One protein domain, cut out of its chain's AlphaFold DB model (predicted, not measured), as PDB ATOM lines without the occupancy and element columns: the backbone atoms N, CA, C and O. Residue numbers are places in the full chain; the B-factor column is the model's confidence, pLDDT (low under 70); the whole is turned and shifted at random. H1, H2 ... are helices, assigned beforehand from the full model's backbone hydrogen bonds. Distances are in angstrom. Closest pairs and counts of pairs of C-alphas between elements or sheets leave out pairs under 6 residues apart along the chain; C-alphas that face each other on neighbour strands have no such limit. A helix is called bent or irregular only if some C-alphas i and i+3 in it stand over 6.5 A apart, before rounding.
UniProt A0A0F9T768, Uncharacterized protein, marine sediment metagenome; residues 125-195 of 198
ATOM      1  N   LYS A 125     -39.416  16.336  28.289       69.38
ATOM      2  CA  LYS A 125     -39.479  15.995  29.709       69.38
ATOM      3  C   LYS A 125     -38.089  15.547  30.144       69.38
ATOM      4  O   LYS A 125     -37.381  14.881  29.393       69.38
ATOM      5  N   ILE A 126     -37.693  15.892  31.368       72.00
ATOM      6  CA  ILE A 126     -36.375  15.527  31.918       72.00
ATOM      7  C   ILE A 126     -36.107  14.019  31.758       72.00
ATOM      8  O   ILE A 126     -34.978  13.628  31.475       72.00
ATOM      9  N   ASP A 127     -37.149  13.193  31.865       74.19
ATOM     10  CA  ASP A 127     -37.073  11.740  31.688       74.19
ATOM     11  C   ASP A 127     -36.775  11.309  30.239       74.19
ATOM     12  O   ASP A 127     -36.004  10.378  30.027       74.19
ATOM     13  N   GLU A 128     -37.297  12.014  29.232       79.94
ATOM     14  CA  GLU A 128     -36.988  11.756  27.815       79.94
ATOM     15  C   GLU A 128     -35.543  12.145  27.492       79.94
ATOM     16  O   GLU A 128     -34.817  11.401  26.834       79.94
ATOM     17  N   VAL A 129     -35.085  13.282  28.027       81.44
ATOM     18  CA  VAL A 129     -33.687  13.721  27.904       81.44
ATOM     19  C   VAL A 129     -32.740  12.707  28.551       81.44
ATOM     20  O   VAL A 129     -31.693  12.387  27.991       81.44
ATOM     21  N   LEU A 130     -33.115  12.165  29.712       84.38
ATOM     22  CA  LEU A 130     -32.369  11.108  30.392       84.38
ATOM     23  C   LEU A 130     -32.245   9.847  29.540       84.38
ATOM     24  O   LEU A 130     -31.158   9.281  29.476       84.38
ATOM     25  N   LEU A 131     -33.328   9.422  28.885       85.12
ATOM     26  CA  LEU A 131     -33.313   8.254  28.004       85.12
ATOM     27  C   LEU A 131     -32.341   8.442  26.836       85.12
ATOM     28  O   LEU A 131     -31.521   7.561  26.593       85.12
ATOM     29  N   ILE A 132     -32.379   9.600  26.169       84.25
ATOM     30  CA  ILE A 132     -31.487   9.904  25.040       84.25
ATOM     31  C   ILE A 132     -30.024   9.879  25.488       84.25
ATOM     32  O   ILE A 132     -29.207   9.192  24.879       84.25
ATOM     33  N   VAL A 133     -29.688  10.589  26.569       85.38
ATOM     34  CA  VAL A 133     -28.301  10.647  27.054       85.38
ATOM     35  C   VAL A 133     -27.816   9.269  27.497       85.38
ATOM     36  O   VAL A 133     -26.709   8.869  27.149       85.38
ATOM     37  N   ASN A 134     -28.644   8.513  28.220       86.19
ATOM     38  CA  ASN A 134     -28.272   7.172  28.663       86.19
ATOM     39  C   ASN A 134     -28.040   6.227  27.479       86.19
ATOM     40  O   ASN A 134     -27.069   5.477  27.506       86.19
ATOM     41  N   HIS A 135     -28.877   6.294  26.442       86.94
ATOM     42  CA  HIS A 135     -28.711   5.491  25.233       86.94
ATOM     43  C   HIS A 135     -27.402   5.815  24.495       86.94
ATOM     44  O   HIS A 135     -26.681   4.912  24.087       86.94
ATOM     45  N   GLN A 136     -27.049   7.096  24.381       85.62
ATOM     46  CA  GLN A 136     -25.799   7.522  23.738       85.62
ATOM     47  C   GLN A 136     -24.563   7.117  24.552       85.62
ATOM     48  O   GLN A 136     -23.564   6.658  24.003       85.62
ATOM     49  N   MET A 137     -24.645   7.204  25.883       85.38
ATOM     50  CA  MET A 137     -23.603   6.679  26.766       85.38
ATOM     51  C   MET A 137     -23.447   5.157  26.635       85.38
ATOM     52  O   MET A 137     -22.334   4.659  26.728       85.38
ATOM     53  N   GLU A 138     -24.528   4.411  26.399       85.62
ATOM     54  CA  GLU A 138     -24.447   2.973  26.107       85.62
ATOM     55  C   GLU A 138     -23.830   2.684  24.740       85.62
ATOM     56  O   GLU A 138     -23.026   1.760  24.630       85.62
ATOM     57  N   ALA A 139     -24.150   3.483  23.720       83.88
ATOM     58  CA  ALA A 139     -23.582   3.345  22.380       83.88
ATOM     59  C   ALA A 139     -22.057   3.550  22.365       83.88
ATOM     60  O   ALA A 139     -21.345   2.873  21.626       83.88
ATOM     61  N   LEU A 140     -21.550   4.432  23.229       82.44
ATOM     62  CA  LEU A 140     -20.118   4.622  23.481       82.44
ATOM     63  C   LEU A 140     -19.429   3.397  24.106       82.44
ATOM     64  O   LEU A 140     -18.212   3.259  24.016       82.44
ATOM     65  N   GLY A 141     -20.187   2.495  24.730       82.62
ATOM     66  CA  GLY A 141     -19.674   1.246  25.271       82.62
ATOM     67  C   GLY A 141     -18.987   1.410  26.627       82.62
ATOM     68  O   GLY A 141     -19.648   1.446  27.667       82.62
ATOM     69  N   LYS A 142     -17.649   1.396  26.650       86.94
ATOM     70  CA  LYS A 142     -16.884   1.288  27.905       86.94
ATOM     71  C   LYS A 142     -16.848   2.617  28.657       86.94
ATOM     72  O   LYS A 142     -16.776   3.687  28.061       86.94
ATOM     73  N   LEU A 143     -16.804   2.539  29.989       86.00
ATOM     74  CA  LEU A 143     -16.731   3.719  30.860       86.00
ATOM     75  C   LEU A 143     -15.548   4.638  30.526       86.00
ATOM     76  O   LEU A 143     -15.709   5.856  30.541       86.00
ATOM     77  N   ASP A 144     -14.392   4.071  30.184       88.69
ATOM     78  CA  ASP A 144     -13.202   4.852  29.837       88.69
ATOM     79  C   ASP A 144     -13.380   5.644  28.534       88.69
ATOM     80  O   ASP A 144     -12.920   6.785  28.439       88.69
ATOM     81  N   ASP A 145     -14.099   5.078  27.562       90.25
ATOM     82  CA  ASP A 145     -14.396   5.735  26.288       90.25
ATOM     83  C   ASP A 145     -15.360   6.909  26.507       90.25
ATOM     84  O   ASP A 145     -15.141   8.006  25.991       90.25
ATOM     85  N   ILE A 146     -16.369   6.723  27.366       89.81
ATOM     86  CA  ILE A 146     -17.297   7.788  27.768       89.81
ATOM     87  C   ILE A 146     -16.554   8.896  28.527       89.81
ATOM     88  O   ILE A 146     -16.771  10.081  28.273       89.81
ATOM     89  N   GLU A 147     -15.661   8.541  29.453       92.94
ATOM     90  CA  GLU A 147     -14.867   9.515  30.207       92.94
ATOM     91  C   GLU A 147     -13.961  10.335  29.290       92.94
ATOM     92  O   GLU A 147     -13.895  11.560  29.416       92.94
ATOM     93  N   LYS A 148     -13.268   9.668  28.367       93.12
ATOM     94  CA  LYS A 148     -12.419  10.328  27.380       93.12
ATOM     95  C   LYS A 148     -13.240  11.277  26.511       93.12
ATOM     96  O   LYS A 148     -12.881  12.447  26.399       93.12
ATOM     97  N   TYR A 149     -14.376  10.808  25.996       91.31
ATOM     98  CA  TYR A 149     -15.287  11.608  25.185       91.31
ATOM     99  C   TYR A 149     -15.748  12.875  25.918       91.31
ATOM    100  O   TYR A 149     -15.641  13.983  25.388       91.31
ATOM    101  N   MET A 150     -16.192  12.736  27.170       92.69
ATOM    102  CA  MET A 150     -16.628  13.873  27.981       92.69
ATOM    103  C   MET A 150     -15.491  14.852  28.282       92.69
ATOM    104  O   MET A 150     -15.720  16.059  28.250       92.69
ATOM    105  N   LYS A 151     -14.269  14.378  28.547       93.62
ATOM    106  CA  LYS A 151     -13.107  15.257  28.765       93.62
ATOM    107  C   LYS A 151     -12.766  16.075  27.524       93.62
ATOM    108  O   LYS A 151     -12.507  17.269  27.644       93.62
ATOM    109  N   GLU A 152     -12.792  15.445  26.353       93.00
ATOM    110  CA  GLU A 152     -12.497  16.099  25.075       93.00
ATOM    111  C   GLU A 152     -13.542  17.168  24.726       93.00
ATOM    112  O   GLU A 152     -13.178  18.256  24.286       93.00
ATOM    113  N   HIS A 153     -14.826  16.898  24.980       92.06
ATOM    114  CA  HIS A 153     -15.917  17.775  24.543       92.06
ATOM    115  C   HIS A 153     -16.376  18.799  25.590       92.06
ATOM    116  O   HIS A 153     -16.974  19.812  25.226       92.06
ATOM    117  N   LEU A 154     -16.117  18.572  26.882       91.69
ATOM    118  CA  LEU A 154     -16.471  19.520  27.948       91.69
ATOM    119  C   LEU A 154     -15.302  20.416  28.366       91.69
ATOM    120  O   LEU A 154     -15.543  21.460  28.970       91.69
ATOM    121  N   ALA A 155     -14.054  20.056  28.048       91.06
ATOM    122  CA  ALA A 155     -12.865  20.824  28.419       91.06
ATOM    123  C   ALA A 155     -12.896  21.252  29.906       91.06
ATOM    124  O   ALA A 155     -13.000  20.400  30.786       91.06
ATOM    125  N   SER A 156     -12.863  22.555  30.213       90.31
ATOM    126  CA  SER A 156     -12.920  23.074  31.591       90.31
ATOM    127  C   SER A 156     -14.228  22.764  32.329       90.31
ATOM    128  O   SER A 156     -14.256  22.744  33.558       90.31
ATOM    129  N   ASP A 157     -15.325  22.518  31.609       92.75
ATOM    130  CA  ASP A 157     -16.618  22.178  32.210       92.75
ATOM    131  C   ASP A 157     -16.635  20.743  32.774       92.75
ATOM    132  O   ASP A 157     -17.469  20.425  33.627       92.75
ATOM    133  N   TRP A 158     -15.679  19.891  32.378       94.62
ATOM    134  CA  TRP A 158     -15.505  18.540  32.919       94.62
ATOM    135  C   TRP A 158     -15.341  18.533  34.442       94.62
ATOM    136  O   TRP A 158     -15.956  17.721  35.140       94.62
ATOM    137  N   ASP A 159     -14.553  19.466  34.978       94.50
ATOM    138  CA  ASP A 159     -14.232  19.500  36.406       94.50
ATOM    139  C   ASP A 159     -15.474  19.716  37.281       94.50
ATOM    140  O   ASP A 159     -15.531  19.232  38.414       94.50
ATOM    141  N   GLN A 160     -16.523  20.340  36.735       95.12
ATOM    142  CA  GLN A 160     -17.783  20.568  37.445       95.12
ATOM    143  C   GLN A 160     -18.581  19.280  37.687       95.12
ATOM    144  O   GLN A 160     -19.379  19.212  38.628       95.12
ATOM    145  N   ILE A 161     -18.387  18.257  36.848       96.00
ATOM    146  CA  ILE A 161     -19.110  16.978  36.928       96.00
ATOM    147  C   ILE A 161     -18.213  15.801  37.315       96.00
ATOM    148  O   ILE A 161     -18.735  14.754  37.695       96.00
ATOM    149  N   LYS A 162     -16.889  15.985  37.315       95.88
ATOM    150  CA  LYS A 162     -15.872  14.972  37.638       95.88
ATOM    151  C   LYS A 162     -16.130  14.242  38.955       95.88
ATOM    152  O   LYS A 162     -16.006  13.022  39.016       95.88
ATOM    153  N   TYR A 163     -16.540  14.964  39.998       96.44
ATOM    154  CA  TYR A 163     -16.902  14.343  41.277       96.44
ATOM    155  C   TYR A 163     -18.086  13.381  41.126       96.44
ATOM    156  O   TYR A 163     -18.021  12.241  41.571       96.44
ATOM    157  N   SER A 164     -19.153  13.813  40.445       95.81
ATOM    158  CA  SER A 164     -20.328  12.962  40.215       95.81
ATOM    159  C   SER A 164     -20.001  11.785  39.292       95.81
ATOM    160  O   SER A 164     -20.529  10.700  39.498       95.81
ATOM    161  N   TRP A 165     -19.108  11.976  38.318       96.06
ATOM    162  CA  TRP A 165     -18.623  10.909  37.444       96.06
ATOM    163  C   TRP A 165     -17.870   9.822  38.214       96.06
ATOM    164  O   TRP A 165     -18.154   8.642  38.044       96.06
ATOM    165  N   ASN A 166     -16.953  10.199  39.107       96.38
ATOM    166  CA  ASN A 166     -16.222   9.225  39.921       96.38
ATOM    167  C   ASN A 166     -17.159   8.421  40.826       96.38
ATOM    168  O   ASN A 166     -17.016   7.210  40.922       96.38
ATOM    169  N   ARG A 167     -18.161   9.077  41.421       97.38
ATOM    170  CA  ARG A 167     -19.192   8.383  42.204       97.38
ATOM    171  C   ARG A 167     -19.987   7.387  41.364       97.38
ATOM    172  O   ARG A 167     -20.323   6.321  41.857       97.38
ATOM    173  N   TYR A 168     -20.269   7.718  40.104       95.38
ATOM    174  CA  TYR A 168     -20.904   6.782  39.179       95.38
ATOM    175  C   TYR A 168     -19.991   5.592  38.851       95.38
ATOM    176  O   TYR A 168     -20.444   4.458  38.924       95.38
ATOM    177  N   LYS A 169     -18.703   5.823  38.567       94.31
ATOM    178  CA  LYS A 169     -17.730   4.742  38.314       94.31
ATOM    179  C   LYS A 169     -17.529   3.802  39.505       94.31
ATOM    180  O   LYS A 169     -17.189   2.645  39.302       94.31
ATOM    181  N   ASN A 170     -17.708   4.313  40.718       95.44
ATOM    182  CA  ASN A 170     -17.608   3.546  41.957       95.44
ATOM    183  C   ASN A 170     -18.941   2.881  42.362       95.44
ATOM    184  O   ASN A 170     -19.057   2.429  43.497       95.44
ATOM    185  N   ASP A 171     -19.958   2.893  41.493       94.25
ATOM    186  CA  ASP A 171     -21.315   2.396  41.762       94.25
ATOM    187  C   ASP A 171     -22.019   3.051  42.977       94.25
ATOM    188  O   ASP A 171     -23.003   2.536  43.504       94.25
ATOM    189  N   GLU A 172     -21.573   4.234  43.417       96.50
ATOM    190  CA  GLU A 172     -22.185   4.969  44.536       96.50
ATOM    191  C   GLU A 172     -23.461   5.723  44.138       96.50
ATOM    192  O   GLU A 172     -24.248   6.121  45.001       96.50
ATOM    193  N   ILE A 173     -23.615   6.023  42.847       95.75
ATOM    194  CA  ILE A 173     -24.811   6.641  42.270       95.75
ATOM    195  C   ILE A 173     -25.149   5.946  40.959       95.75
ATOM    196  O   ILE A 173     -24.262   5.515  40.223       95.75
ATOM    197  N   SER A 174     -26.434   5.890  40.622       93.19
ATOM    198  CA  SER A 174     -26.850   5.317  39.340       93.19
ATOM    199  C   SER A 174     -26.457   6.214  38.160       93.19
ATOM    200  O   SER A 174     -26.285   7.431  38.300       93.19
ATOM    201  N   ARG A 175     -26.406   5.640  36.951       89.81
ATOM    202  CA  ARG A 175     -26.189   6.408  35.711       89.81
ATOM    203  C   ARG A 175     -27.205   7.542  35.559       89.81
ATOM    204  O   ARG A 175     -26.830   8.673  35.279       89.81
ATOM    205  N   GLY A 176     -28.486   7.262  35.808       89.69
ATOM    206  CA  GLY A 176     -29.542   8.272  35.732       89.69
ATOM    207  C   GLY A 176     -29.342   9.418  36.728       89.69
ATOM    208  O   GLY A 176     -29.592  10.575  36.398       89.69
ATOM    209  N   GLU A 177     -28.843   9.134  37.931       91.56
ATOM    210  CA  GLU A 177     -28.499  10.169  38.912       91.56
ATOM    211  C   GLU A 177     -27.288  11.000  38.494       91.56
ATOM    212  O   GLU A 177     -27.298  12.219  38.685       91.56
ATOM    213  N   PHE A 178     -26.266  10.377  37.903       94.75
ATOM    214  CA  PHE A 178     -25.154  11.100  37.292       94.75
ATOM    215  C   PHE A 178     -25.654  12.035  36.187       94.75
ATOM    216  O   PHE A 178     -25.418  13.240  36.267       94.75
ATOM    217  N   THR A 179     -26.415  11.515  35.222       91.75
ATOM    218  CA  THR A 179     -26.974  12.282  34.104       91.75
ATOM    219  C   THR A 179     -27.832  13.445  34.605       91.75
ATOM    220  O   THR A 179     -27.671  14.573  34.143       91.75
ATOM    221  N   LYS A 180     -28.674  13.234  35.629       91.12
ATOM    222  CA  LYS A 180     -29.444  14.309  36.286       91.12
ATOM    223  C   LYS A 180     -28.539  15.379  36.892       91.12
ATOM    224  O   LYS A 180     -28.787  16.571  36.705       91.12
ATOM    225  N   LYS A 181     -27.495  14.985  37.626       93.62
ATOM    226  CA  LYS A 181     -26.544  15.926  38.242       93.62
ATOM    227  C   LYS A 181     -25.758  16.702  37.187       93.62
ATOM    228  O   LYS A 181     -25.598  17.912  37.338       93.62
ATOM    229  N   ALA A 182     -25.327  16.040  36.118       92.31
ATOM    230  CA  ALA A 182     -24.605  16.656  35.015       92.31
ATOM    231  C   ALA A 182     -25.490  17.638  34.232       92.31
ATOM    232  O   ALA A 182     -25.094  18.785  34.039       92.31
ATOM    233  N   LEU A 183     -26.732  17.260  33.905       90.56
ATOM    234  CA  LEU A 183     -27.727  18.162  33.311       90.56
ATOM    235  C   LEU A 183     -28.042  19.351  34.226       90.56
ATOM    236  O   LEU A 183     -28.153  20.475  33.750       90.56
ATOM    237  N   LYS A 184     -28.137  19.155  35.545       91.50
ATOM    238  CA  LYS A 184     -28.380  20.257  36.490       91.50
ATOM    239  C   LYS A 184     -27.209  21.242  36.567       91.50
ATOM    240  O   LYS A 184     -27.433  22.425  36.802       91.50
ATOM    241  N   LYS A 185     -25.972  20.763  36.413       93.69
ATOM    242  CA  LYS A 185     -24.759  21.591  36.503       93.69
ATOM    243  C   LYS A 185     -24.415  22.286  35.190       93.69
ATOM    244  O   LYS A 185     -24.145  23.479  35.194       93.69
ATOM    245  N   LEU A 186     -24.444  21.549  34.086       91.12
ATOM    246  CA  LEU A 186     -23.957  21.998  32.781       91.12
ATOM    247  C   LEU A 186     -25.086  22.291  31.781       91.12
ATOM    248  O   LEU A 186     -24.853  22.899  30.734       91.12
ATOM    249  N   GLY A 187     -26.318  21.875  32.083       89.12
ATOM    250  CA  GLY A 187     -27.494  22.147  31.266       89.12
ATOM    251  C   GLY A 187     -27.341  21.653  29.832       89.12
ATOM    252  O   GLY A 187     -26.948  20.516  29.569       89.12
ATOM    253  N   LYS A 188     -27.632  22.556  28.893       87.19
ATOM    254  CA  LYS A 188     -27.592  22.282  27.453       87.19
ATOM    255  C   LYS A 188     -26.211  21.862  26.951       87.19
ATOM    256  O   LYS A 188     -26.165  21.102  25.999       87.19
ATOM    257  N   LYS A 189     -25.116  22.306  27.582       89.12
ATOM    258  CA  LYS A 189     -23.752  21.939  27.158       89.12
ATOM    259  C   LYS A 189     -23.482  20.445  27.321       89.12
ATOM    260  O   LYS A 189     -22.893  19.819  26.451       89.12
ATOM    261  N   PHE A 190     -23.946  19.868  28.428       91.25
ATOM    262  CA  PHE A 190     -23.833  18.429  28.644       91.25
ATOM    263  C   PHE A 190     -24.760  17.649  27.716       91.25
ATOM    264  O   PHE A 190     -24.374  16.618  27.189       91.25
ATOM    265  N   LEU A 191     -25.961  18.161  27.449       88.62
ATOM    266  CA  LEU A 191     -26.849  17.519  26.485       88.62
ATOM    267  C   LEU A 191     -26.281  17.558  25.055       88.62
ATOM    268  O   LEU A 191     -26.341  16.557  24.348       88.62
ATOM    269  N   SER A 192     -25.708  18.687  24.630       88.06
ATOM    270  CA  SER A 192     -25.249  18.880  23.251       88.06
ATOM    271  C   SER A 192     -24.145  17.917  22.844       88.06
ATOM    272  O   SER A 192     -24.091  17.543  21.678       88.06
ATOM    273  N   ILE A 193     -23.298  17.485  23.782       88.94
ATOM    274  CA  ILE A 193     -22.241  16.520  23.464       88.94
ATOM    275  C   ILE A 193     -22.814  15.129  23.156       88.94
ATOM    276  O   ILE A 193     -22.254  14.427  22.339       88.94
ATOM    277  N   PHE A 194     -23.963  14.742  23.716       84.62
ATOM    278  CA  PHE A 194     -24.574  13.440  23.417       84.62
ATOM    279  C   PHE A 194     -25.598  13.507  22.280       84.62
ATOM    280  O   PHE A 194     -25.818  12.518  21.594       84.62
ATOM    281  N   VAL A 195     -26.224  14.664  22.046       79.31
ATOM    282  CA  VAL A 195     -27.188  14.838  20.943       79.31
ATOM    283  C   VAL A 195     -26.488  15.029  19.595       79.31
ATOM    284  O   VAL A 195     -26.983  14.533  18.591       79.31
TER     285      VAL A 195
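Overview. This is residues 125 to 195 of the 198 residues of an uncharacterized protein of marine sediment metagenome (UniProt A0A0F9T768). What would one see first in this model? It is a small, rounded body in which the long helix H2 folds back on itself and H3 runs back again beside its second arm, giving three runs that go back and forth. H1 crosses H3 and H4 on the side away from H2b, the second arm of H2, while H4 turns off the end of H3 at a corner. What is it made of, and how large is it? The printed part has 71 residues with four named helices, in the order H1, H2, H3, H4, and no named strand; the class is all helix. It is compact, with a radius of gyration of the C-alphas of 10.9 A, and spans 26 by 24 by 21 A.

Arrangement. How does the first helix stand to the rest? H1, residues 126 to 139, touches H3, residues 175 to 186, with residues 130 to 134 alone; the closest C-alphas are those of Leu 130 and Thr 179, 6.7 A apart, and the tilt is 69 degrees, steep but only just short of about perpendicular. H1 also touches H4, residues 188 to 195, at a steep tilt of 48 degrees, the same way, with the C-alphas of Val 133 and Phe 194 closest at 5.9 A. What becomes of the longest helix? H2, residues 143 to 169, was assigned as one helix by its hydrogen bonds but is bent, with C-alphas 153 and 156 9.3 A apart; its arms are H2a, residues 143 to 153, and H2b, residues 156 to 169. H2a and H2b only just touch, with 3 pairs of C-alphas within 8 A, the closest those of Lys 151 and Trp 158 at 5.8 A, and they run opposite ways at a shallow tilt of 12 degrees. H2a is close to H1 but not clearly touching it, with the C-alphas of Met 137 and Ile 146 closest at 6.5 A. How do the later parts follow? H2b and H3 form a helical hairpin and touch, opposite ways at a shallow tilt of 18 degrees, with the C-alphas of Ile 161 and Ala 182 closest at 5.8 A. H3 and H4 touch only at the corner by their link, and only just, with 3 pairs within 8 A; the closest C-alphas are those of Leu 183 and Phe 190, 6.1 A apart. H2a and H3 are apart, as are H1 and H2b, and H2b and H4. Are the backbones well kept? Every O i to N i+4 pair is within hydrogen-bond range in H1, H2a and H3, against 6 of 10 in H2b and 2 of 4 in H4.

Along the chain. Where does the first helix begin, and how long is it? H1 starts with C-alpha 126 at (-36.375, 15.527, 31.918) and measures 20.1 A from first to last C-alpha. Where does the bent helix turn? H2a, 15.4 A long, ends with C-alpha 153 at (-15.917, 17.775, 24.543); residues 154 and 155 belong to neither arm. H2b is 20.1 A long and itself irregular, with C-alphas 160 and 163 7.4 A apart. Where does the last helix end? H3 measures 16.0 A, and H4, 9.9 A, ends with C-alpha 195 at (-27.188, 14.838, 20.943).

Size, cuts and confidence. How far does it reach? The two C-alphas farthest apart are those of Lys 125 and Asp 144, at 28.5 A. Is it continuous? The printed part has no cut, and the links H1 to H2, H2 to H3 and H3 to H4 are tight. Where is confidence low? The mean pLDDT of the printed part is 89.6, and residue 125 alone is under 70.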